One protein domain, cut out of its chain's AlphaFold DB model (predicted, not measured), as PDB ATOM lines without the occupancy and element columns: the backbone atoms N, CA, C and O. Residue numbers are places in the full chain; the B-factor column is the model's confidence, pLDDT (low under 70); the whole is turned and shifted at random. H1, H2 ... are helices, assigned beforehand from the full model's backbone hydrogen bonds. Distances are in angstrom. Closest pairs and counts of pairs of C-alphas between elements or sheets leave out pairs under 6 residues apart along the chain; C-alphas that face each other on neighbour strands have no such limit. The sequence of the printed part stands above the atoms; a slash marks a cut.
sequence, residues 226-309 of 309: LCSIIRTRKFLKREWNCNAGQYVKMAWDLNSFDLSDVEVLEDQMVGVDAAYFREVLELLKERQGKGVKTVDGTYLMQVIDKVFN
ATOM      1  N   LEU A 226      35.809 -22.131 -40.122       88.19
ATOM      2  CA  LEU A 226      34.708 -21.172 -39.926       88.19
ATOM      3  C   LEU A 226      35.185 -19.917 -39.181       88.19
ATOM      4  O   LEU A 226      34.982 -18.802 -39.668       88.19
ATOM      5  N   CYS A 227      35.904 -20.090 -38.064       83.81
ATOM      6  CA  CYS A 227      36.596 -18.991 -37.387       83.81
ATOM      7  C   CYS A 227      37.512 -18.220 -38.340       83.81
ATOM      8  O   CYS A 227      37.526 -16.993 -38.313       83.81
ATOM      9  N   SER A 228      38.259 -18.926 -39.193       87.94
ATOM     10  CA  SER A 228      39.172 -18.302 -40.159       87.94
ATOM     11  C   SER A 228      38.424 -17.378 -41.123       87.94
ATOM     12  O   SER A 228      38.876 -16.257 -41.349       87.94
ATOM     13  N   ILE A 229      37.264 -17.814 -41.638       91.44
ATOM     14  CA  ILE A 229      36.401 -17.010 -42.521       91.44
ATOM     15  C   ILE A 229      35.930 -15.752 -41.804       91.44
ATOM     16  O   ILE A 229      36.033 -14.664 -42.356       91.44
ATOM     17  N   ILE A 230      35.426 -15.876 -40.578       86.44
ATOM     18  CA  ILE A 230      34.875 -14.730 -39.849       86.44
ATOM     19  C   ILE A 230      35.986 -13.742 -39.472       86.44
ATOM     20  O   ILE A 230      35.831 -12.532 -39.652       86.44
ATOM     21  N   ARG A 231      37.152 -14.253 -39.065       84.94
ATOM     22  CA  ARG A 231      38.334 -13.458 -38.706       84.94
ATOM     23  C   ARG A 231      38.868 -12.614 -39.867       84.94
ATOM     24  O   ARG A 231      39.536 -11.610 -39.616       84.94
ATOM     25  N   THR A 232      38.550 -12.935 -41.128       91.38
ATOM     26  CA  THR A 232      38.923 -12.059 -42.254       91.38
ATOM     27  C   THR A 232      38.342 -10.659 -42.082       91.38
ATOM     28  O   THR A 232      39.019  -9.699 -42.443       91.38
ATOM     29  N   ARG A 233      37.157 -10.508 -41.465       88.19
ATOM     30  CA  ARG A 233      36.510  -9.207 -41.218       88.19
ATOM     31  C   ARG A 233      37.443  -8.242 -40.482       88.19
ATOM     32  O   ARG A 233      37.604  -7.106 -40.927       88.19
ATOM     33  N   LYS A 234      38.127  -8.716 -39.431       85.44
ATOM     34  CA  LYS A 234      39.116  -7.942 -38.656       85.44
ATOM     35  C   LYS A 234      40.254  -7.425 -39.536       85.44
ATOM     36  O   LYS A 234      40.660  -6.271 -39.419       85.44
ATOM     37  N   PHE A 235      40.774  -8.264 -40.426       89.88
ATOM     38  CA  PHE A 235      41.883  -7.903 -41.306       89.88
ATOM     39  C   PHE A 235      41.444  -6.992 -42.459       89.88
ATOM     40  O   PHE A 235      42.140  -6.024 -42.758       89.88
ATOM     41  N   LEU A 236      40.269  -7.232 -43.048       92.25
ATOM     42  CA  LEU A 236      39.694  -6.364 -44.079       92.25
ATOM     43  C   LEU A 236      39.439  -4.946 -43.540       92.25
ATOM     44  O   LEU A 236      39.779  -3.971 -44.206       92.25
ATOM     45  N   LYS A 237      38.938  -4.817 -42.299       89.31
ATOM     46  CA  LYS A 237      38.819  -3.524 -41.591       89.31
ATOM     47  C   LYS A 237      40.169  -2.805 -41.434       89.31
ATOM     48  O   LYS A 237      40.210  -1.582 -41.376       89.31
ATOM     49  N   ARG A 238      41.277  -3.554 -41.380       87.94
ATOM     50  CA  ARG A 238      42.662  -3.050 -41.282       87.94
ATOM     51  C   ARG A 238      43.333  -2.880 -42.655       87.94
ATOM     52  O   ARG A 238      44.563  -2.855 -42.744       87.94
ATOM     53  N   GLU A 239      42.528  -2.767 -43.712       93.38
ATOM     54  CA  GLU A 239      42.961  -2.570 -45.103       93.38
ATOM     55  C   GLU A 239      43.812  -3.719 -45.663       93.38
ATOM     56  O   GLU A 239      44.652  -3.508 -46.539       93.38
ATOM     57  N   TRP A 240      43.629  -4.936 -45.148       96.06
ATOM     58  CA  TRP A 240      44.145  -6.120 -45.824       96.06
ATOM     59  C   TRP A 240      43.207  -6.530 -46.954       96.06
ATOM     60  O   TRP A 240      41.994  -6.355 -46.856       96.06
ATOM     61  N   ASN A 241      43.748  -7.152 -47.995       96.94
ATOM     62  CA  ASN A 241      42.958  -7.811 -49.021       96.94
ATOM     63  C   ASN A 241      42.876  -9.311 -48.743       96.94
ATOM     64  O   ASN A 241      43.801  -9.939 -48.227       96.94
ATOM     65  N   CYS A 242      41.768  -9.913 -49.150       97.00
ATOM     66  CA  CYS A 242      41.590 -11.357 -49.158       97.00
ATOM     67  C   CYS A 242      40.876 -11.722 -50.456       97.00
ATOM     68  O   CYS A 242      39.716 -11.362 -50.653       97.00
ATOM     69  N   ASN A 243      41.581 -12.372 -51.383       95.31
ATOM     70  CA  ASN A 243      40.996 -12.703 -52.679       95.31
ATOM     71  C   ASN A 243      40.025 -13.895 -52.582       95.31
ATOM     72  O   ASN A 243      40.086 -14.697 -51.649       95.31
ATOM     73  N   ALA A 244      39.158 -14.043 -53.590       95.88
ATOM     74  CA  ALA A 244      38.158 -15.113 -53.642       95.88
ATOM     75  C   ALA A 244      38.768 -16.522 -53.508       95.88
ATOM     76  O   ALA A 244      38.166 -17.399 -52.896       95.88
ATOM     77  N   GLY A 245      39.985 -16.737 -54.017       96.81
ATOM     78  CA  GLY A 245      40.685 -18.016 -53.898       96.81
ATOM     79  C   GLY A 245      40.986 -18.409 -52.450       96.81
ATOM     80  O   GLY A 245      40.917 -19.589 -52.119       96.81
ATOM     81  N   GLN A 246      41.263 -17.447 -51.564       97.00
ATOM     82  CA  GLN A 246      41.447 -17.730 -50.135       97.00
ATOM     83  C   GLN A 246      40.135 -18.175 -49.483       97.00
ATOM     84  O   GLN A 246      40.131 -19.139 -48.722       97.00
ATOM     85  N   TYR A 247      39.015 -17.536 -49.835       96.81
ATOM     86  CA  TYR A 247      37.689 -17.955 -49.372       96.81
ATOM     87  C   TYR A 247      37.322 -19.353 -49.859       96.81
ATOM     88  O   TYR A 247      36.831 -20.149 -49.066       96.81
ATOM     89  N   VAL A 248      37.626 -19.691 -51.118       96.12
ATOM     90  CA  VAL A 248      37.415 -21.050 -51.640       96.12
ATOM     91  C   VAL A 248      38.221 -22.075 -50.842       96.12
ATOM     92  O   VAL A 248      37.674 -23.114 -50.491       96.12
ATOM     93  N   LYS A 249      39.483 -21.788 -50.493       95.75
ATOM     94  CA  LYS A 249      40.283 -22.690 -49.646       95.75
ATOM     95  C   LYS A 249      39.678 -22.872 -48.252       95.75
ATOM     96  O   LYS A 249      39.582 -24.000 -47.784       95.75
ATOM     97  N   MET A 250      39.258 -21.785 -47.601       95.56
ATOM     98  CA  MET A 250      38.637 -21.867 -46.275       95.56
ATOM     99  C   MET A 250      37.303 -22.624 -46.319       95.56
ATOM    100  O   MET A 250      37.054 -23.469 -45.467       95.56
ATOM    101  N   ALA A 251      36.470 -22.372 -47.333       95.19
ATOM    102  CA  ALA A 251      35.213 -23.090 -47.536       95.19
ATOM    103  C   ALA A 251      35.440 -24.579 -47.847       95.19
ATOM    104  O   ALA A 251      34.682 -25.426 -47.383       95.19
ATOM    105  N   TRP A 252      36.496 -24.905 -48.596       94.69
ATOM    106  CA  TRP A 252      36.874 -26.287 -48.883       94.69
ATOM    107  C   TRP A 252      37.279 -27.046 -47.616       94.69
ATOM    108  O   TRP A 252      36.791 -28.150 -47.384       94.69
ATOM    109  N   ASP A 253      38.112 -26.442 -46.766       93.06
ATOM    110  CA  ASP A 253      38.467 -27.035 -45.474       93.06
ATOM    111  C   ASP A 253      37.231 -27.170 -44.572       93.06
ATOM    112  O   ASP A 253      37.037 -28.216 -43.952       93.06
ATOM    113  N   LEU A 254      36.355 -26.157 -44.550       93.31
ATOM    114  CA  LEU A 254      35.108 -26.175 -43.780       93.31
ATOM    115  C   LEU A 254      34.186 -27.331 -44.175       93.31
ATOM    116  O   LEU A 254      33.552 -27.924 -43.309       93.31
ATOM    117  N   ASN A 255      34.158 -27.700 -45.455       93.25
ATOM    118  CA  ASN A 255      33.355 -28.813 -45.964       93.25
ATOM    119  C   ASN A 255      33.770 -30.186 -45.394       93.25
ATOM    120  O   ASN A 255      33.064 -31.172 -45.585       93.25
ATOM    121  N   SER A 256      34.906 -30.269 -44.695       90.69
ATOM    122  CA  SER A 256      35.332 -31.484 -43.985       90.69
ATOM    123  C   SER A 256      34.700 -31.630 -42.592       90.69
ATOM    124  O   SER A 256      34.941 -32.636 -41.927       90.69
ATOM    125  N   PHE A 257      33.913 -30.648 -42.138       90.50
ATOM    126  CA  PHE A 257      33.296 -30.617 -40.811       90.50
ATOM    127  C   PHE A 257      31.770 -30.713 -40.903       90.50
ATOM    128  O   PHE A 257      31.140 -30.060 -41.734       90.50
ATOM    129  N   ASP A 258      31.169 -31.496 -40.006       89.94
ATOM    130  CA  ASP A 258      29.715 -31.575 -39.867       89.94
ATOM    131  C   ASP A 258      29.209 -30.465 -38.938       89.94
ATOM    132  O   ASP A 258      29.140 -30.628 -37.724       89.94
ATOM    133  N   LEU A 259      28.851 -29.317 -39.517       87.94
ATOM    134  CA  LEU A 259      28.302 -28.183 -38.764       87.94
ATOM    135  C   LEU A 259      26.874 -28.419 -38.241       87.94
ATOM    136  O   LEU A 259      26.338 -27.555 -37.548       87.94
ATOM    137  N   SER A 260      26.235 -29.548 -38.576       85.00
ATOM    138  CA  SER A 260      24.943 -29.917 -37.986       85.00
ATOM    139  C   SER A 260      25.089 -30.490 -36.572       85.00
ATOM    140  O   SER A 260      24.107 -30.528 -35.820       85.00
ATOM    141  N   ASP A 261      26.304 -30.892 -36.192       84.00
ATOM    142  CA  ASP A 261      26.672 -31.213 -34.821       84.00
ATOM    143  C   ASP A 261      26.991 -29.918 -34.055       84.00
ATOM    144  O   ASP A 261      27.899 -29.166 -34.410       84.00
ATOM    145  N   VAL A 262      26.233 -29.656 -32.985       79.19
ATOM    146  CA  VAL A 262      26.391 -28.458 -32.147       79.19
ATOM    147  C   VAL A 262      27.768 -28.403 -31.492       79.19
ATOM    148  O   VAL A 262      28.303 -27.308 -31.349       79.19
ATOM    149  N   GLU A 263      28.360 -29.540 -31.117       78.12
ATOM    150  CA  GLU A 263      29.694 -29.555 -30.504       78.12
ATOM    151  C   GLU A 263      30.769 -29.169 -31.527       78.12
ATOM    152  O   GLU A 263      31.692 -28.413 -31.212       78.12
ATOM    153  N   VAL A 264      30.626 -29.638 -32.771       82.88
ATOM    154  CA  VAL A 264      31.517 -29.263 -33.878       82.88
ATOM    155  C   VAL A 264      31.330 -27.792 -34.229       82.88
ATOM    156  O   VAL A 264      32.321 -27.075 -34.350       82.88
ATOM    157  N   LEU A 265      30.085 -27.323 -34.356       81.44
ATOM    158  CA  LEU A 265      29.775 -25.920 -34.624       81.44
ATOM    159  C   LEU A 265      30.327 -25.005 -33.522       81.44
ATOM    160  O   LEU A 265      30.958 -23.998 -33.829       81.44
ATOM    161  N   GLU A 266      30.156 -25.379 -32.254       75.88
ATOM    162  CA  GLU A 266      30.719 -24.658 -31.113       75.88
ATOM    163  C   GLU A 266      32.250 -24.598 -31.184       75.88
ATOM    164  O   GLU A 266      32.805 -23.504 -31.077       75.88
ATOM    165  N   ASP A 267      32.943 -25.721 -31.422       75.69
ATOM    166  CA  ASP A 267      34.414 -25.731 -31.543       75.69
ATOM    167  C   ASP A 267      34.890 -24.887 -32.742       75.69
ATOM    168  O   ASP A 267      35.874 -24.151 -32.634       75.69
ATOM    169  N   GLN A 268      34.150 -24.917 -33.859       80.94
ATOM    170  CA  GLN A 268      34.376 -24.096 -35.057       80.94
ATOM    171  C   GLN A 268      34.100 -22.601 -34.863       80.94
ATOM    172  O   GLN A 268      34.464 -21.816 -35.737       80.94
ATOM    173  N   MET A 269      33.471 -22.217 -33.753       73.31
ATOM    174  CA  MET A 269      33.174 -20.832 -33.371       73.31
ATOM    175  C   MET A 269      34.015 -20.352 -32.183       73.31
ATOM    176  O   MET A 269      33.858 -19.223 -31.716       73.31
ATOM    177  N   VAL A 270      34.949 -21.173 -31.688       65.62
ATOM    178  CA  VAL A 270      35.860 -20.770 -30.610       65.62
ATOM    179  C   VAL A 270      36.769 -19.636 -31.096       65.62
ATOM    180  O   VAL A 270      37.659 -19.849 -31.921       65.62
ATOM    181  N   GLY A 271      36.582 -18.440 -30.532       54.91
ATOM    182  CA  GLY A 271      37.306 -17.224 -30.936       54.91
ATOM    183  C   GLY A 271      36.609 -16.428 -32.045       54.91
ATOM    184  O   GLY A 271      37.257 -15.704 -32.793       54.91
ATOM    185  N   VAL A 272      35.299 -16.613 -32.202       56.91
ATOM    186  CA  VAL A 272      34.401 -15.757 -32.990       56.91
ATOM    187  C   VAL A 272      33.460 -15.044 -32.028       56.91
ATOM    188  O   VAL A 272      33.178 -15.593 -30.966       56.91
ATOM    189  N   ASP A 273      33.008 -13.843 -32.410       51.69
ATOM    190  CA  ASP A 273      32.036 -12.963 -31.745       51.69
ATOM    191  C   ASP A 273      31.145 -13.674 -30.697       51.69
ATOM    192  O   ASP A 273      30.051 -14.179 -30.964       51.69
ATOM    193  N   ALA A 274      31.698 -13.799 -29.486       49.81
ATOM    194  CA  ALA A 274      31.339 -14.839 -28.523       49.81
ATOM    195  C   ALA A 274      30.043 -14.559 -27.756       49.81
ATOM    196  O   ALA A 274      29.610 -15.409 -26.976       49.81
ATOM    197  N   ALA A 275      29.464 -13.370 -27.928       47.91
ATOM    198  CA  ALA A 275      28.198 -12.992 -27.315       47.91
ATOM    199  C   ALA A 275      27.028 -13.473 -28.186       47.91
ATOM    200  O   ALA A 275      26.280 -14.357 -27.775       47.91
ATOM    201  N   TYR A 276      26.945 -12.992 -29.428       53.50
ATOM    202  CA  TYR A 276      25.844 -13.330 -30.332       53.50
ATOM    203  C   TYR A 276      25.814 -14.813 -30.700       53.50
ATOM    204  O   TYR A 276      24.773 -15.462 -30.627       53.50
ATOM    205  N   PHE A 277      26.964 -15.406 -31.026       65.31
ATOM    206  CA  PHE A 277      26.985 -16.826 -31.369       65.31
ATOM    207  C   PHE A 277      26.801 -17.744 -30.158       65.31
ATOM    208  O   PHE A 277      26.384 -18.885 -30.335       65.31
ATOM    209  N   ARG A 278      27.017 -17.264 -28.927       62.19
ATOM    210  CA  ARG A 278      26.667 -18.033 -27.726       62.19
ATOM    211  C   ARG A 278      25.162 -18.118 -27.537       62.19
ATOM    212  O   ARG A 278      24.690 -19.214 -27.267       62.19
ATOM    213  N   GLU A 279      24.422 -17.029 -27.741       66.38
ATOM    214  CA  GLU A 279      22.953 -17.071 -27.709       66.38
ATOM    215  C   GLU A 279      22.417 -18.064 -28.753       66.38
ATOM    216  O   GLU A 279      21.573 -18.907 -28.447       66.38
ATOM    217  N   VAL A 280      22.991 -18.048 -29.965       72.12
ATOM    218  CA  VAL A 280      22.698 -19.060 -30.991       72.12
ATOM    219  C   VAL A 280      22.982 -20.472 -30.458       72.12
ATOM    220  O   VAL A 280      22.104 -21.330 -30.509       72.12
ATOM    221  N   LEU A 281      24.175 -20.729 -29.913       73.31
ATOM    222  CA  LEU A 281      24.564 -22.049 -29.399       73.31
ATOM    223  C   LEU A 281      23.707 -22.517 -28.213       73.31
ATOM    224  O   LEU A 281      23.393 -23.702 -28.125       73.31
ATOM    225  N   GLU A 282      23.305 -21.623 -27.313       74.00
ATOM    226  CA  GLU A 282      22.437 -21.941 -26.177       74.00
ATOM    227  C   GLU A 282      21.040 -22.338 -26.644       74.00
ATOM    228  O   GLU A 282      20.552 -23.401 -26.253       74.00
ATOM    229  N   LEU A 283      20.446 -21.579 -27.571       76.12
ATOM    230  CA  LEU A 283      19.162 -21.927 -28.187       76.12
ATOM    231  C   LEU A 283      19.221 -23.289 -28.902       76.12
ATOM    232  O   LEU A 283      18.276 -24.082 -28.832       76.12
ATOM    233  N   LEU A 284      20.346 -23.596 -29.556       77.12
ATOM    234  CA  LEU A 284      20.577 -24.903 -30.177       77.12
ATOM    235  C   LEU A 284      20.701 -26.027 -29.128       77.12
ATOM    236  O   LEU A 284      20.066 -27.075 -29.280       77.12
ATOM    237  N   LYS A 285      21.450 -25.809 -28.038       75.50
ATOM    238  CA  LYS A 285      21.631 -26.778 -26.937       75.50
ATOM    239  C   LYS A 285      20.340 -27.045 -26.162       75.50
ATOM    240  O   LYS A 285      20.036 -28.198 -25.852       75.50
ATOM    241  N   GLU A 286      19.535 -26.018 -25.892       76.88
ATOM    242  CA  GLU A 286      18.212 -26.175 -25.269       76.88
ATOM    243  C   GLU A 286      17.300 -27.085 -26.096       76.88
ATOM    244  O   GLU A 286      16.532 -27.891 -25.556       76.88
ATOM    245  N   ARG A 287      17.392 -26.986 -27.427       72.25
ATOM    246  CA  ARG A 287      16.646 -27.844 -28.346       72.25
ATOM    247  C   ARG A 287      17.211 -29.265 -28.400       72.25
ATOM    248  O   ARG A 287      16.418 -30.208 -28.455       72.25
ATOM    249  N   GLN A 288      18.531 -29.442 -28.298       66.88
ATOM    250  CA  GLN A 288      19.137 -30.770 -28.125       66.88
ATOM    251  C   GLN A 288      18.657 -31.465 -26.848       66.88
ATOM    252  O   GLN A 288      18.308 -32.649 -26.888       66.88
ATOM    253  N   GLY A 289      18.514 -30.724 -25.745       66.62
ATOM    254  CA  GLY A 289      17.934 -31.225 -24.492       66.62
ATOM    255  C   GLY A 289      16.495 -31.749 -24.626       66.62
ATOM    256  O   GLY A 289      16.053 -32.555 -23.811       66.62
ATOM    257  N   LYS A 290      15.777 -31.354 -25.688       71.06
ATOM    258  CA  LYS A 290      14.423 -31.829 -26.031       71.06
ATOM    259  C   LYS A 290      14.420 -33.022 -27.004       71.06
ATOM    260  O   LYS A 290      13.361 -33.388 -27.506       71.06
ATOM    261  N   GLY A 291      15.577 -33.643 -27.263       63.56
ATOM    262  CA  GLY A 291      15.705 -34.889 -28.032       63.56
ATOM    263  C   GLY A 291      16.051 -34.728 -29.518       63.56
ATOM    264  O   GLY A 291      16.073 -35.724 -30.243       63.56
ATOM    265  N   VAL A 292      16.338 -33.512 -29.989       61.62
ATOM    266  CA  VAL A 292      16.746 -33.244 -31.380       61.62
ATOM    267  C   VAL A 292      18.269 -33.300 -31.476       61.62
ATOM    268  O   VAL A 292      18.935 -32.429 -30.945       61.62
ATOM    269  N   LYS A 293      18.846 -34.315 -32.127       59.09
ATOM    270  CA  LYS A 293      20.311 -34.510 -32.124       59.09
ATOM    271  C   LYS A 293      21.077 -33.580 -33.069       59.09
ATOM    272  O   LYS A 293      22.192 -33.195 -32.743       59.09
ATOM    273  N   THR A 294      20.482 -33.222 -34.203       62.59
ATOM    274  CA  THR A 294      21.125 -32.444 -35.269       62.59
ATOM    275  C   THR A 294      20.457 -31.089 -35.440       62.59
ATOM    276  O   THR A 294      19.236 -30.954 -35.305       62.59
ATOM    277  N   VAL A 295      21.257 -30.074 -35.748       70.00
ATOM    278  CA  VAL A 295      20.751 -28.744 -36.078       70.00
ATOM    279  C   VAL A 295      20.130 -28.781 -37.470       70.00
ATOM    280  O   VAL A 295      20.805 -29.053 -38.460       70.00
ATOM    281  N   ASP A 296      18.833 -28.498 -37.549       78.12
ATOM    282  CA  ASP A 296      18.156 -28.272 -38.823       78.12
ATOM    283  C   ASP A 296      18.608 -26.935 -39.430       78.12
ATOM    284  O   ASP A 296      18.581 -25.901 -38.758       78.12
ATOM    285  N   GLY A 297      19.004 -26.949 -40.704       76.19
ATOM    286  CA  GLY A 297      19.534 -25.768 -41.386       76.19
ATOM    287  C   GLY A 297      18.520 -24.626 -41.465       76.19
ATOM    288  O   GLY A 297      18.888 -23.470 -41.276       76.19
ATOM    289  N   THR A 298      17.234 -24.928 -41.670       79.44
ATOM    290  CA  THR A 298      16.181 -23.902 -41.685       79.44
ATOM    291  C   THR A 298      16.025 -23.249 -40.317       79.44
ATOM    292  O   THR A 298      15.930 -22.026 -40.225       79.44
ATOM    293  N   TYR A 299      16.054 -24.042 -39.246       76.75
ATOM    294  CA  TYR A 299      16.035 -23.497 -37.895       76.75
ATOM    295  C   TYR A 299      17.277 -22.668 -37.562       76.75
ATOM    296  O   TYR A 299      17.135 -21.597 -36.979       76.75
ATOM    297  N   LEU A 300      18.475 -23.120 -37.943       78.12
ATOM    298  CA  LEU A 300      19.703 -22.355 -37.718       78.12
ATOM    299  C   LEU A 300      19.610 -20.962 -38.346       78.12
ATOM    300  O   LEU A 300      19.922 -19.981 -37.680       78.12
ATOM    301  N   MET A 301      19.118 -20.872 -39.586       82.81
ATOM    302  CA  MET A 301      18.916 -19.585 -40.259       82.81
ATOM    303  C   MET A 301      17.923 -18.700 -39.501       82.81
ATOM    304  O   MET A 301      18.213 -17.534 -39.276       82.81
ATOM    305  N   GLN A 302      16.809 -19.254 -39.008       81.12
ATOM    306  CA  GLN A 302      15.853 -18.497 -38.185       81.12
ATOM    307  C   GLN A 302      16.461 -17.992 -36.873       81.12
ATOM    308  O   GLN A 302      16.148 -16.886 -36.436       81.12
ATOM    309  N   VAL A 303      17.289 -18.807 -36.215       77.69
ATOM    310  CA  VAL A 303      17.962 -18.418 -34.969       77.69
ATOM    311  C   VAL A 303      18.974 -17.311 -35.245       77.69
ATOM    312  O   VAL A 303      18.986 -16.324 -34.517       77.69
ATOM    313  N   ILE A 304      19.766 -17.433 -36.312       80.19
ATOM    314  CA  ILE A 304      20.688 -16.378 -36.747       80.19
ATOM    315  C   ILE A 304      19.905 -15.096 -37.053       80.19
ATOM    316  O   ILE A 304      20.216 -14.051 -36.492       80.19
ATOM    317  N   ASP A 305      18.845 -15.170 -37.859       79.81
ATOM    318  CA  ASP A 305      18.047 -13.995 -38.208       79.81
ATOM    319  C   ASP A 305      17.436 -13.317 -36.979       79.81
ATOM    320  O   ASP A 305      17.339 -12.097 -36.962       79.81
ATOM    321  N   LYS A 306      17.045 -14.082 -35.953       77.19
ATOM    322  CA  LYS A 306      16.489 -13.553 -34.700       77.19
ATOM    323  C   LYS A 306      17.541 -12.883 -33.809       77.19
ATOM    324  O   LYS A 306      17.212 -11.955 -33.084       77.19
ATOM    325  N   VAL A 307      18.760 -13.417 -33.777       73.12
ATOM    326  CA  VAL A 307      19.835 -12.913 -32.905       73.12
ATOM    327  C   VAL A 307      20.513 -11.687 -33.520       73.12
ATOM    328  O   VAL A 307      20.957 -10.796 -32.799       73.12
ATOM    329  N   PHE A 308      20.598 -11.635 -34.852       71.38
ATOM    330  CA  PHE A 308      21.360 -10.615 -35.572       71.38
ATOM    331  C   PHE A 308      20.503  -9.545 -36.282       71.38
ATOM    332  O   PHE A 308      21.090  -8.577 -36.767       71.38
ATOM    333  N   ASN A 309      19.166  -9.672 -36.325       65.94
ATOM    334  CA  ASN A 309      18.236  -8.646 -36.837       65.94
ATOM    335  C   ASN A 309      17.173  -8.262 -35.802       65.94
ATOM    336  O   ASN A 309      16.761  -7.079 -35.820       65.94
TER     337      ASN A 309
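What this domain is: This is residues 226 to 309 of the 309 residues of an uncharacterized protein of marine sediment metagenome (UniProt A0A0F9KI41). Two helical lobes lie end to end along the longest axis: in one, the helix H4 has H3 and H5 packed on it, and the other is a hairpin of H1 and H2, shaped as a narrow V that is closest where H1 begins and H2 ends. The link of residues 255 to 261 joins the lobes, and residues 234 to 239 stick out at the far end of the hairpin. The printed part has 84 residues with five named helices, in the order H1 H2 H3 H4 H5, and no named strand; its class is all helix. It is only just compact, close to loose, with a radius of gyration of the C-alphas of 14.2 A, and elongated, with spans of 44 by 27 by 20 A.

Where its parts are: The longest helix by residues is H4, residues 276 to 288, 18.8 A from first to last C-alpha; C-alpha 276 is at (25.844, -13.330, -30.332). H5, residues 297 to 308, measures 16.3 A and ends with C-alpha 308 at (21.360, -10.615, -35.572). H3, residues 262 to 267, measures 8.5 A. H1, residues 226 to 237, measures 18.2 A and begins with C-alpha 226 at (34.708, -21.172, -39.926). H2, residues 244 to 254, measures 15.1 A.

How they stand to each other: H4 and H5 form a helical hairpin and touch at a steep tilt of 40 degrees, opposite ways. Their closest C-alphas, of Val 280 and Val 303, are 6.2 A apart, and H5 touches H4 with residues 303 to 308 alone. H3 and H4 are a helical hairpin too, opposite ways at a shallow tilt of 32 degrees, only just short of steep. They touch, with the closest C-alphas, of Glu 266 and Leu 281, 6.9 A apart; H4 does this with residues 281 to 285 alone. H3 and H5 are apart, and so are H2 and H3. H1 and H2 form the third helical hairpin, opposite ways at a shallow tilt of 27 degrees. They touch, with the C-alphas of Leu 226 and Leu 254 closest at 6.3 A, and H1 does so with residues 226 to 229 alone. H1 is apart from H3, H4 and H5. The helix packing is mostly aligned, but only just, with 2 of 3 touching pairs at a shallow tilt. In H2, H3, H4 and H5 every O i to N i+4 pair is within hydrogen-bond range; in H1 it is 5 of 8.

The domain as a whole: The C-alphas farthest apart, of Glu 239 and Gly 291, are 45.6 A from each other. The printed part has no cut, and its four links between helices are short. Mean pLDDT of the printed part is 79.7; it is under 70 at residues 270 to 279, 288 to 289, 291 to 294 and 309.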